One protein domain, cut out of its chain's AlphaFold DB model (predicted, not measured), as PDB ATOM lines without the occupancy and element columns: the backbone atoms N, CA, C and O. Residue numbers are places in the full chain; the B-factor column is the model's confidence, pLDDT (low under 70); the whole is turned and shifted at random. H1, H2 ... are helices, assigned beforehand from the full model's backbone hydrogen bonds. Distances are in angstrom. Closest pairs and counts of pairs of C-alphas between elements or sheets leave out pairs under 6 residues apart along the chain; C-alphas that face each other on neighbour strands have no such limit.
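AT A GLANCE: This is residues 812 to 896 of the 896 residues of an uncharacterized protein of Mesocestoides corti (UniProt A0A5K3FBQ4). Two helical pairs, each with its helices side by side and running opposite ways, make a loose, angled body: H4, the longest helix, with H1, and the hairpin of H2 and H3 set at an angle beyond them. Past the other end of H4, residues 889 to 896, most of them in H5, stick out free. The printed part has 85 residues with five named helices, H1 to H5 along the chain, and no named strand; the class is all helix. The whole is loose, with a radius of gyration of the C-alphas of 16.6 A, and elongated, spanning 48 by 28 by 27 A.

HOW THE PARTS SIT: H4, residues 863 to 877, touches H1, residues 812 to 822, at a shallow tilt of 18 degrees, opposite ways; their closest C-alphas, of Ile 817 and Thr 867, are 6.1 A apart. H1 touches H2, residues 832 to 841, closest at the C-alphas of Gly 821 and Leu 832, 5.2 A; at 71 degrees they are only just about perpendicular. H2 and H3, residues 848 to 860, form a helical hairpin: they touch at a shallow tilt of 10 degrees, opposite ways, with the closest C-alphas, of Ile 836 and Ile 854, 7.3 A apart. H3 and H4 are close but not clearly touching, at a steep tilt of 63 degrees. H5, residues 888 to 894, touches no helix. In H2, H3 and H4 every O i to N i+4 pair is within hydrogen-bond range; in H1 6 of 7 are, and in H5 1 of 3, beside 3 of 4 O i to N i+3 pairs.

IN THESE COORDINATES: H4 measures 20.8 A from C-alpha 863 at (220.183, 245.190, 241.222) to C-alpha 877; H3 measures 18.0 A, H1 15.0 A, H2 14.2 A and H5 10.5 A. H1 begins at C-alpha 812, (232.780, 239.041, 231.119), and H5 ends at C-alpha 894, (211.125, 219.111, 241.246).

THE WHOLE: The two C-alphas farthest apart, of Leu 842 and Arg 896, are 51.4 A apart. The printed part has no cut and no long link. Its mean pLDDT is 77.8; residues 825, 827 to 828, 840 to 846, 861 and 890 to 896 are under 70.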
ATOM      1  N   GLU A 812     233.771 238.180 231.783       90.62
ATOM      2  CA  GLU A 812     232.780 239.041 231.119       90.62
ATOM      3  C   GLU A 812     231.534 239.189 231.995       90.62
ATOM      4  O   GLU A 812     231.107 240.310 232.257       90.62
ATOM      5  N   LEU A 813     231.031 238.091 232.573       93.00
ATOM      6  CA  LEU A 813     229.924 238.136 233.535       93.00
ATOM      7  C   LEU A 813     230.240 239.054 234.730       93.00
ATOM      8  O   LEU A 813     229.405 239.866 235.133       93.00
ATOM      9  N   LYS A 814     231.451 238.961 235.301       90.38
ATOM     10  CA  LYS A 814     231.873 239.851 236.398       90.38
ATOM     11  C   LYS A 814     231.893 241.318 235.966       90.38
ATOM     12  O   LYS A 814     231.514 242.178 236.762       90.38
ATOM     13  N   GLN A 815     232.327 241.606 234.741       89.69
ATOM     14  CA  GLN A 815     232.334 242.962 234.190       89.69
ATOM     15  C   GLN A 815     230.915 243.477 233.938       89.69
ATOM     16  O   GLN A 815     230.600 244.580 234.371       89.69
ATOM     17  N   GLU A 816     230.021 242.669 233.370       90.31
ATOM     18  CA  GLU A 816     228.616 243.043 233.177       90.31
ATOM     19  C   GLU A 816     227.911 243.363 234.503       90.31
ATOM     20  O   GLU A 816     227.153 244.332 234.596       90.31
ATOM     21  N   ILE A 817     228.171 242.567 235.549       89.06
ATOM     22  CA  ILE A 817     227.645 242.812 236.899       89.06
ATOM     23  C   ILE A 817     228.273 244.072 237.509       89.06
ATOM     24  O   ILE A 817     227.588 244.837 238.189       89.06
ATOM     25  N   HIS A 818     229.560 244.327 237.272       87.44
ATOM     26  CA  HIS A 818     230.197 245.567 237.708       87.44
ATOM     27  C   HIS A 818     229.560 246.788 237.023       87.44
ATOM     28  O   HIS A 818     229.248 247.774 237.696       87.44
ATOM     29  N   ASP A 819     229.328 246.717 235.714       88.06
ATOM     30  CA  ASP A 819     228.778 247.809 234.914       88.06
ATOM     31  C   ASP A 819     227.345 248.166 235.308       88.06
ATOM     32  O   ASP A 819     226.971 249.339 235.253       88.06
ATOM     33  N   LEU A 820     226.554 247.192 235.770       84.81
ATOM     34  CA  LEU A 820     225.255 247.454 236.394       84.81
ATOM     35  C   LEU A 820     225.360 248.428 237.569       84.81
ATOM     36  O   LEU A 820     224.530 249.319 237.702       84.81
ATOM     37  N   GLY A 821     226.372 248.253 238.422       80.56
ATOM     38  CA  GLY A 821     226.595 249.123 239.574       80.56
ATOM     39  C   GLY A 821     227.160 250.497 239.203       80.56
ATOM     40  O   GLY A 821     227.032 251.437 239.988       80.56
ATOM     41  N   CYS A 822     227.783 250.621 238.026       83.38
ATOM     42  CA  CYS A 822     228.321 251.876 237.492       83.38
ATOM     43  C   CYS A 822     227.271 252.731 236.772       83.38
ATOM     44  O   CYS A 822     227.519 253.912 236.539       83.38
ATOM     45  N   LYS A 823     226.128 252.158 236.384       81.25
ATOM     46  CA  LYS A 823     225.076 252.873 235.654       81.25
ATOM     47  C   LYS A 823     223.977 253.340 236.613       81.25
ATOM     48  O   LYS A 823     223.554 252.565 237.472       81.25
ATOM     49  N   PRO A 824     223.482 254.582 236.473       72.12
ATOM     50  CA  PRO A 824     222.333 255.039 237.238       72.12
ATOM     51  C   PRO A 824     221.064 254.337 236.736       72.12
ATOM     52  O   PRO A 824     220.903 254.115 235.535       72.12
ATOM     53  N   LYS A 825     220.164 253.969 237.654       65.94
ATOM     54  CA  LYS A 825     218.910 253.279 237.309       65.94
ATOM     55  C   LYS A 825     217.883 254.225 236.677       65.94
ATOM     56  O   LYS A 825     217.229 253.849 235.711       65.94
ATOM     57  N   ASP A 826     217.793 255.443 237.209       71.38
ATOM     58  CA  ASP A 826     216.856 256.487 236.793       71.38
ATOM     59  C   ASP A 826     217.619 257.755 236.386       71.38
ATOM     60  O   ASP A 826     218.733 258.007 236.858       71.38
ATOM     61  N   ALA A 827     217.023 258.577 235.517       63.50
ATOM     62  CA  ALA A 827     217.616 259.845 235.099       63.50
ATOM     63  C   ALA A 827     217.773 260.788 236.310       63.50
ATOM     64  O   ALA A 827     216.787 261.311 236.824       63.50
ATOM     65  N   GLY A 828     219.015 260.987 236.765       65.50
ATOM     66  CA  GLY A 828     219.359 261.834 237.916       65.50
ATOM     67  C   GLY A 828     219.686 261.088 239.217       65.50
ATOM     68  O   GLY A 828     220.066 261.741 240.185       65.50
ATOM     69  N   ALA A 829     219.578 259.753 239.260       70.50
ATOM     70  CA  ALA A 829     220.051 258.957 240.396       70.50
ATOM     71  C   ALA A 829     221.579 258.766 240.346       70.50
ATOM     72  O   ALA A 829     222.155 258.661 239.266       70.50
ATOM     73  N   GLU A 830     222.235 258.680 241.504       74.12
ATOM     74  CA  GLU A 830     223.671 258.379 241.586       74.12
ATOM     75  C   GLU A 830     223.918 256.866 241.385       74.12
ATOM     76  O   GLU A 830     223.166 256.045 241.927       74.12
ATOM     77  N   PRO A 831     224.945 256.451 240.621       82.06
ATOM     78  CA  PRO A 831     225.332 255.047 240.521       82.06
ATOM     79  C   PRO A 831     225.713 254.449 241.880       82.06
ATOM     80  O   PRO A 831     226.412 255.080 242.675       82.06
ATOM     81  N   LEU A 832     225.348 253.184 242.120       79.50
ATOM     82  CA  LEU A 832     225.666 252.490 243.375       79.50
ATOM     83  C   LEU A 832     227.173 252.518 243.673       79.50
ATOM     84  O   LEU A 832     227.584 252.745 244.805       79.50
ATOM     85  N   ILE A 833     228.012 252.301 242.659       82.06
ATOM     86  CA  ILE A 833     229.469 252.266 242.833       82.06
ATOM     87  C   ILE A 833     230.049 253.648 243.125       82.06
ATOM     88  O   ILE A 833     231.020 253.743 243.873       82.06
ATOM     89  N   GLU A 834     229.475 254.708 242.566       80.81
ATOM     90  CA  GLU A 834     229.908 256.078 242.844       80.81
ATOM     91  C   GLU A 834     229.538 256.478 244.274       80.81
ATOM     92  O   GLU A 834     230.410 256.893 245.034       80.81
ATOM     93  N   SER A 835     228.320 256.146 244.696       77.38
ATOM     94  CA  SER A 835     227.861 256.276 246.079       77.38
ATOM     95  C   SER A 835     228.745 255.495 247.069       77.38
ATOM     96  O   SER A 835     229.149 256.017 248.113       77.38
ATOM     97  N   ILE A 836     229.149 254.261 246.727       78.75
ATOM     98  CA  ILE A 836     230.125 253.484 247.513       78.75
ATOM     99  C   ILE A 836     231.478 254.202 247.569       78.75
ATOM    100  O   ILE A 836     232.055 254.313 248.649       78.75
ATOM    101  N   ARG A 837     231.991 254.698 246.435       78.56
ATOM    102  CA  ARG A 837     233.280 255.406 246.369       78.56
ATOM    103  C   ARG A 837     233.270 256.692 247.184       78.56
ATOM    104  O   ARG A 837     234.231 256.929 247.904       78.56
ATOM    105  N   MET A 838     232.200 257.480 247.118       75.06
ATOM    106  CA  MET A 838     232.036 258.705 247.904       75.06
ATOM    107  C   MET A 838     232.039 258.401 249.402       75.06
ATOM    108  O   MET A 838     232.756 259.039 250.169       75.06
ATOM    109  N   ARG A 839     231.304 257.365 249.823       72.50
ATOM    110  CA  ARG A 839     231.258 256.927 251.227       72.50
ATOM    111  C   ARG A 839     232.586 256.317 251.694       72.50
ATOM    112  O   ARG A 839     232.965 256.518 252.840       72.50
ATOM    113  N   GLN A 840     233.311 255.618 250.820       69.31
ATOM    114  CA  GLN A 840     234.637 255.065 251.115       69.31
ATOM    115  C   GLN A 840     235.732 256.144 251.135       69.31
ATOM    116  O   GLN A 840     236.639 256.071 251.948       69.31
ATOM    117  N   ALA A 841     235.651 257.180 250.299       61.88
ATOM    118  CA  ALA A 841     236.604 258.294 250.322       61.88
ATOM    119  C   ALA A 841     236.563 259.079 251.648       61.88
ATOM    120  O   ALA A 841     237.540 259.730 252.009       61.88
ATOM    121  N   LEU A 842     235.450 258.991 252.385       58.34
ATOM    122  CA  LEU A 842     235.273 259.597 253.705       58.34
ATOM    123  C   LEU A 842     235.860 258.748 254.853       58.34
ATOM    124  O   LEU A 842     236.093 259.287 255.933       58.34
ATOM    125  N   THR A 843     236.110 257.445 254.649       55.66
ATOM    126  CA  THR A 843     236.601 256.510 255.684       55.66
ATOM    127  C   THR A 843     237.437 255.368 255.085       55.66
ATOM    128  O   THR A 843     236.929 254.623 254.253       55.66
ATOM    129  N   ASP A 844     238.656 255.118 255.591       55.69
ATOM    130  CA  ASP A 844     239.554 254.041 255.101       55.69
ATOM    131  C   ASP A 844     238.941 252.623 255.136       55.69
ATOM    132  O   ASP A 844     239.365 251.731 254.397       55.69
ATOM    133  N   LYS A 845     237.923 252.398 255.977       61.47
ATOM    134  CA  LYS A 845     237.139 251.157 256.038       61.47
ATOM    135  C   LYS A 845     235.651 251.473 255.965       61.47
ATOM    136  O   LYS A 845     235.165 252.341 256.684       61.47
ATOM    137  N   ILE A 846     234.923 250.721 255.142       65.81
ATOM    138  CA  ILE A 846     233.459 250.798 255.057       65.81
ATOM    139  C   ILE A 846     232.881 250.359 256.409       65.81
ATOM    140  O   ILE A 846     233.116 249.229 256.840       65.81
ATOM    141  N   SER A 847     232.141 251.244 257.084       70.12
ATOM    142  CA  SER A 847     231.488 250.912 258.354       70.12
ATOM    143  C   SER A 847     230.392 249.848 258.166       70.12
ATOM    144  O   SER A 847     229.803 249.725 257.091       70.12
ATOM    145  N   GLU A 848     230.077 249.097 259.224       73.62
ATOM    146  CA  GLU A 848     228.947 248.148 259.268       73.62
ATOM    147  C   GLU A 848     227.620 248.797 258.837       73.62
ATOM    148  O   GLU A 848     226.818 248.191 258.126       73.62
ATOM    149  N   GLU A 849     227.393 250.051 259.234       75.00
ATOM    150  CA  GLU A 849     226.203 250.825 258.872       75.00
ATOM    151  C   GLU A 849     226.188 251.153 257.379       75.00
ATOM    152  O   GLU A 849     225.197 250.902 256.694       75.00
ATOM    153  N   THR A 850     227.319 251.617 256.841       72.50
ATOM    154  CA  THR A 850     227.492 251.862 255.404       72.50
ATOM    155  C   THR A 850     227.276 250.581 254.598       72.50
ATOM    156  O   THR A 850     226.602 250.611 253.572       72.50
ATOM    157  N   TYR A 851     227.771 249.434 255.071       76.81
ATOM    158  CA  TYR A 851     227.553 248.142 254.416       76.81
ATOM    159  C   TYR A 851     226.077 247.720 254.441       76.81
ATOM    160  O   TYR A 851     225.564 247.221 253.438       76.81
ATOM    161  N   LYS A 852     225.360 247.951 255.551       81.06
ATOM    162  CA  LYS A 852     223.908 247.713 255.638       81.06
ATOM    163  C   LYS A 852     223.132 248.598 254.665       81.06
ATOM    164  O   LYS A 852     222.219 248.093 254.016       81.06
ATOM    165  N   ILE A 853     223.528 249.862 254.510       76.56
ATOM    166  CA  ILE A 853     222.943 250.789 253.530       76.56
ATOM    167  C   ILE A 853     223.203 250.294 252.103       76.56
ATOM    168  O   ILE A 853     222.255 250.135 251.343       76.56
ATOM    169  N   ILE A 854     224.448 249.950 251.759       77.56
ATOM    170  CA  ILE A 854     224.803 249.404 250.437       77.56
ATOM    171  C   ILE A 854     224.013 248.123 250.146       77.56
ATOM    172  O   ILE A 854     223.506 247.926 249.043       77.56
ATOM    173  N   ARG A 855     223.875 247.239 251.142       81.00
ATOM    174  CA  ARG A 855     223.090 246.006 251.021       81.00
ATOM    175  C   ARG A 855     221.608 246.309 250.817       81.00
ATOM    176  O   ARG A 855     220.973 245.656 249.993       81.00
ATOM    177  N   TYR A 856     221.062 247.279 251.544       81.00
ATOM    178  CA  TYR A 856     219.686 247.727 251.364       81.00
ATOM    179  C   TYR A 856     219.472 248.313 249.966       81.00
ATOM    180  O   TYR A 856     218.525 247.915 249.297       81.00
ATOM    181  N   GLU A 857     220.365 249.177 249.481       74.31
ATOM    182  CA  GLU A 857     220.331 249.737 248.122       74.31
ATOM    183  C   GLU A 857     220.413 248.622 247.064       74.31
ATOM    184  O   GLU A 857     219.573 248.549 246.171       74.31
ATOM    185  N   HIS A 858     221.334 247.665 247.210       76.75
ATOM    186  CA  HIS A 858     221.450 246.519 246.300       76.75
ATOM    187  C   HIS A 858     220.163 245.672 246.224       76.75
ATOM    188  O   HIS A 858     219.776 245.214 245.143       76.75
ATOM    189  N   LEU A 859     219.485 245.469 247.361       80.25
ATOM    190  CA  LEU A 859     218.239 244.700 247.442       80.25
ATOM    191  C   LEU A 859     217.020 245.492 246.946       80.25
ATOM    192  O   LEU A 859     216.205 244.956 246.200       80.25
ATOM    193  N   SER A 860     216.895 246.756 247.348       73.19
ATOM    194  CA  SER A 860     215.737 247.614 247.061       73.19
ATOM    195  C   SER A 860     215.727 248.148 245.628       73.19
ATOM    196  O   SER A 860     214.663 248.298 245.032       73.19
ATOM    197  N   MET A 861     216.897 248.370 245.023       68.88
ATOM    198  CA  MET A 861     217.002 248.932 243.674       68.88
ATOM    199  C   MET A 861     216.837 247.889 242.557       68.88
ATOM    200  O   MET A 861     216.938 248.242 241.384       68.88
ATOM    201  N   GLY A 862     216.549 246.618 242.862       77.19
ATOM    202  CA  GLY A 862     216.388 245.560 241.850       77.19
ATOM    203  C   GLY A 862     217.701 245.094 241.204       77.19
ATOM    204  O   GLY A 862     217.681 244.224 240.337       77.19
ATOM    205  N   LEU A 863     218.848 245.613 241.660       80.50
ATOM    206  CA  LEU A 863     220.183 245.190 241.222       80.50
ATOM    207  C   LEU A 863     220.428 243.708 241.508       80.50
ATOM    208  O   LEU A 863     221.014 243.020 240.676       80.50
ATOM    209  N   LYS A 864     219.930 243.198 242.644       85.50
ATOM    210  CA  LYS A 864     219.940 241.760 242.937       85.50
ATOM    211  C   LYS A 864     219.257 240.948 241.830       85.50
ATOM    212  O   LYS A 864     219.865 240.023 241.309       85.50
ATOM    213  N   TYR A 865     218.038 241.325 241.442       87.56
ATOM    214  CA  TYR A 865     217.280 240.628 240.398       87.56
ATOM    215  C   TYR A 865     218.013 240.655 239.048       87.56
ATOM    216  O   TYR A 865     218.144 239.631 238.384       87.56
ATOM    217  N   GLU A 866     218.560 241.810 238.662       88.31
ATOM    218  CA  GLU A 866     219.343 241.959 237.428       88.31
ATOM    219  C   GLU A 866     220.663 241.172 237.442       88.31
ATOM    220  O   GLU A 866     221.119 240.699 236.395       88.31
ATOM    221  N   THR A 867     221.266 241.013 238.621       88.75
ATOM    222  CA  THR A 867     222.454 240.176 238.830       88.75
ATOM    223  C   THR A 867     222.091 238.696 238.694       88.75
ATOM    224  O   THR A 867     222.721 237.986 237.913       88.75
ATOM    225  N   GLU A 868     221.040 238.239 239.382       89.50
ATOM    226  CA  GLU A 868     220.533 236.860 239.298       89.50
ATOM    227  C   GLU A 868     220.155 236.489 237.860       89.50
ATOM    228  O   GLU A 868     220.555 235.437 237.366       89.50
ATOM    229  N   LYS A 869     219.467 237.388 237.149       90.12
ATOM    230  CA  LYS A 869     219.100 237.206 235.742       90.12
ATOM    231  C   LYS A 869     220.321 237.020 234.838       90.12
ATOM    232  O   LYS A 869     220.316 236.124 233.999       90.12
ATOM    233  N   ARG A 870     221.380 237.824 235.002       91.88
ATOM    234  CA  ARG A 870     222.627 237.670 234.223       91.88
ATOM    235  C   ARG A 870     223.346 236.362 234.530       91.88
ATOM    236  O   ARG A 870     223.827 235.718 233.606       91.88
ATOM    237  N   ILE A 871     223.377 235.945 235.796       91.81
ATOM    238  CA  ILE A 871     223.970 234.661 236.199       91.81
ATOM    239  C   ILE A 871     223.197 233.490 235.575       91.81
ATOM    240  O   ILE A 871     223.812 232.581 235.020       91.81
ATOM    241  N   ILE A 872     221.862 233.526 235.610       91.38
ATOM    242  CA  ILE A 872     221.012 232.504 234.983       91.38
ATOM    243  C   ILE A 872     221.254 232.463 233.470       91.38
ATOM    244  O   ILE A 872     221.539 231.395 232.936       91.38
ATOM    245  N   ASN A 873     221.238 233.617 232.796       90.81
ATOM    246  CA  ASN A 873     221.519 233.698 231.361       90.81
ATOM    247  C   ASN A 873     222.917 233.162 231.021       90.81
ATOM    248  O   ASN A 873     223.091 232.476 230.018       90.81
ATOM    249  N   PHE A 874     223.921 233.455 231.852       92.69
ATOM    250  CA  PHE A 874     225.268 232.916 231.688       92.69
ATOM    251  C   PHE A 874     225.264 231.385 231.757       92.69
ATOM    252  O   PHE A 874     225.825 230.741 230.874       92.69
ATOM    253  N   ILE A 875     224.602 230.789 232.749       92.50
ATOM    254  CA  ILE A 875     224.489 229.328 232.860       92.50
ATOM    255  C   ILE A 875     223.739 228.750 231.654       92.50
ATOM    256  O   ILE A 875     224.191 227.775 231.059       92.50
ATOM    257  N   GLU A 876     222.624 229.358 231.249       89.19
ATOM    258  CA  GLU A 876     221.816 228.894 230.117       89.19
ATOM    259  C   GLU A 876     222.588 228.922 228.793       89.19
ATOM    260  O   GLU A 876     222.552 227.941 228.045       89.19
ATOM    261  N   ASN A 877     223.333 229.999 228.536       88.25
ATOM    262  CA  ASN A 877     224.131 230.176 227.321       88.25
ATOM    263  C   ASN A 877     225.340 229.233 227.251       88.25
ATOM    264  O   ASN A 877     225.801 228.917 226.152       88.25
ATOM    265  N   ASN A 878     225.845 228.790 228.405       90.25
ATOM    266  CA  ASN A 878     227.026 227.931 228.538       90.25
ATOM    267  C   ASN A 878     226.682 226.510 229.011       90.25
ATOM    268  O   ASN A 878     227.564 225.764 229.433       90.25
ATOM    269  N   TYR A 879     225.409 226.118 228.940       89.56
ATOM    270  CA  TYR A 879     224.924 224.879 229.550       89.56
ATOM    271  C   TYR A 879     225.563 223.608 228.980       89.56
ATOM    272  O   TYR A 879     225.655 222.601 229.672       89.56
ATOM    273  N   ASP A 880     226.042 223.665 227.738       87.62
ATOM    274  CA  ASP A 880     226.775 222.575 227.090       87.62
ATOM    275  C   ASP A 880     228.035 222.176 227.893       87.62
ATOM    276  O   ASP A 880     228.366 220.994 227.996       87.62
ATOM    277  N   LEU A 881     228.700 223.153 228.521       90.81
ATOM    278  CA  LEU A 881     229.866 222.958 229.393       90.81
ATOM    279  C   LEU A 881     229.517 222.995 230.887       90.81
ATOM    280  O   LEU A 881     230.281 222.480 231.702       90.81
ATOM    281  N   LEU A 882     228.377 223.592 231.244       93.50
ATOM    282  CA  LEU A 882     227.921 223.781 232.620       93.50
ATOM    283  C   LEU A 882     226.611 223.027 232.971       93.50
ATOM    284  O   LEU A 882     225.746 223.613 233.628       93.50
ATOM    285  N   PRO A 883     226.419 221.744 232.593       91.81
ATOM    286  CA  PRO A 883     225.158 221.041 232.855       91.81
ATOM    287  C   PRO A 883     224.941 220.674 234.329       91.81
ATOM    288  O   PRO A 883     223.841 220.285 234.710       91.81
ATOM    289  N   MET A 884     225.965 220.832 235.172       91.62
ATOM    290  CA  MET A 884     225.878 220.604 236.614       91.62
ATOM    291  C   MET A 884     225.086 221.676 237.371       91.62
ATOM    292  O   MET A 884     224.788 221.495 238.551       91.62
ATOM    293  N   TYR A 885     224.737 222.786 236.719       90.88
ATOM    294  CA  TYR A 885     223.926 223.852 237.302       90.88
ATOM    295  C   TYR A 885     222.463 223.673 236.906       90.88
ATOM    296  O   TYR A 885     222.152 223.477 235.737       90.88
ATOM    297  N   ALA A 886     221.538 223.795 237.853       84.00
ATOM    298  CA  ALA A 886     220.115 223.684 237.544       84.00
ATOM    299  C   ALA A 886     219.596 224.926 236.795       84.00
ATOM    300  O   ALA A 886     219.805 226.058 237.235       84.00
ATOM    301  N   LYS A 887     218.851 224.719 235.699       80.50
ATOM    302  CA  LYS A 887     218.084 225.793 235.040       80.50
ATOM    303  C   LYS A 887     216.779 226.077 235.794       80.50
ATOM    304  O   LYS A 887     216.199 225.144 236.359       80.50
ATOM    305  N   PRO A 888     216.240 227.310 235.746       72.25
ATOM    306  CA  PRO A 888     214.950 227.638 236.362       72.25
ATOM    307  C   PRO A 888     213.808 226.694 235.952       72.25
ATOM    308  O   PRO A 888     212.979 226.321 236.785       72.25
ATOM    309  N   ASP A 889     213.798 226.250 234.693       71.69
ATOM    310  CA  ASP A 889     212.792 225.324 234.161       71.69
ATOM    311  C   ASP A 889     212.880 223.917 234.770       71.69
ATOM    312  O   ASP A 889     211.863 223.235 234.900       71.69
ATOM    313  N   MET A 890     214.072 223.499 235.206       69.94
ATOM    314  CA  MET A 890     214.301 222.202 235.851       69.94
ATOM    315  C   MET A 890     213.843 222.218 237.311       69.94
ATOM    316  O   MET A 890     213.233 221.264 237.782       69.94
ATOM    317  N   VAL A 891     214.055 223.328 238.027       61.44
ATOM    318  CA  VAL A 891     213.665 223.459 239.444       61.44
ATOM    319  C   VAL A 891     212.137 223.468 239.614       61.44
ATOM    320  O   VAL A 891     211.615 222.949 240.600       61.44
ATOM    321  N   ARG A 892     211.388 223.990 238.632       54.84
ATOM    322  CA  ARG A 892     209.910 223.963 238.640       54.84
ATOM    323  C   ARG A 892     209.313 222.558 238.503       54.84
ATOM    324  O   ARG A 892     208.166 222.372 238.898       54.84
ATOM    325  N   GLN A 893     210.061 221.596 237.960       49.38
ATOM    326  CA  GLN A 893     209.626 220.201 237.836       49.38
ATOM    327  C   GLN A 893     209.877 219.380 239.108       49.38
ATOM    328  O   GLN A 893     209.203 218.380 239.299       49.38
ATOM    329  N   VAL A 894     210.796 219.808 239.983       49.19
ATOM    330  CA  VAL A 894     211.125 219.111 241.246       49.19
ATOM    331  C   VAL A 894     210.169 219.489 242.389       49.19
ATOM    332  O   VAL A 894     209.989 218.723 243.328       49.19
ATOM    333  N   ASN A 895     209.538 220.665 242.308       40.72
ATOM    334  CA  ASN A 895     208.571 221.162 243.298       40.72
ATOM    335  C   ASN A 895     207.097 220.897 242.911       40.72
ATOM    336  O   ASN A 895     206.191 221.512 243.479       40.72
ATOM    337  N   ARG A 896     206.858 220.027 241.924       36.03
ATOM    338  CA  ARG A 896     205.556 219.422 241.613       36.03
ATOM    339  C   ARG A 896     205.650 217.932 241.875       36.03
ATOM    340  O   ARG A 896     204.624 217.379 242.322       36.03
TER     341      ARG A 896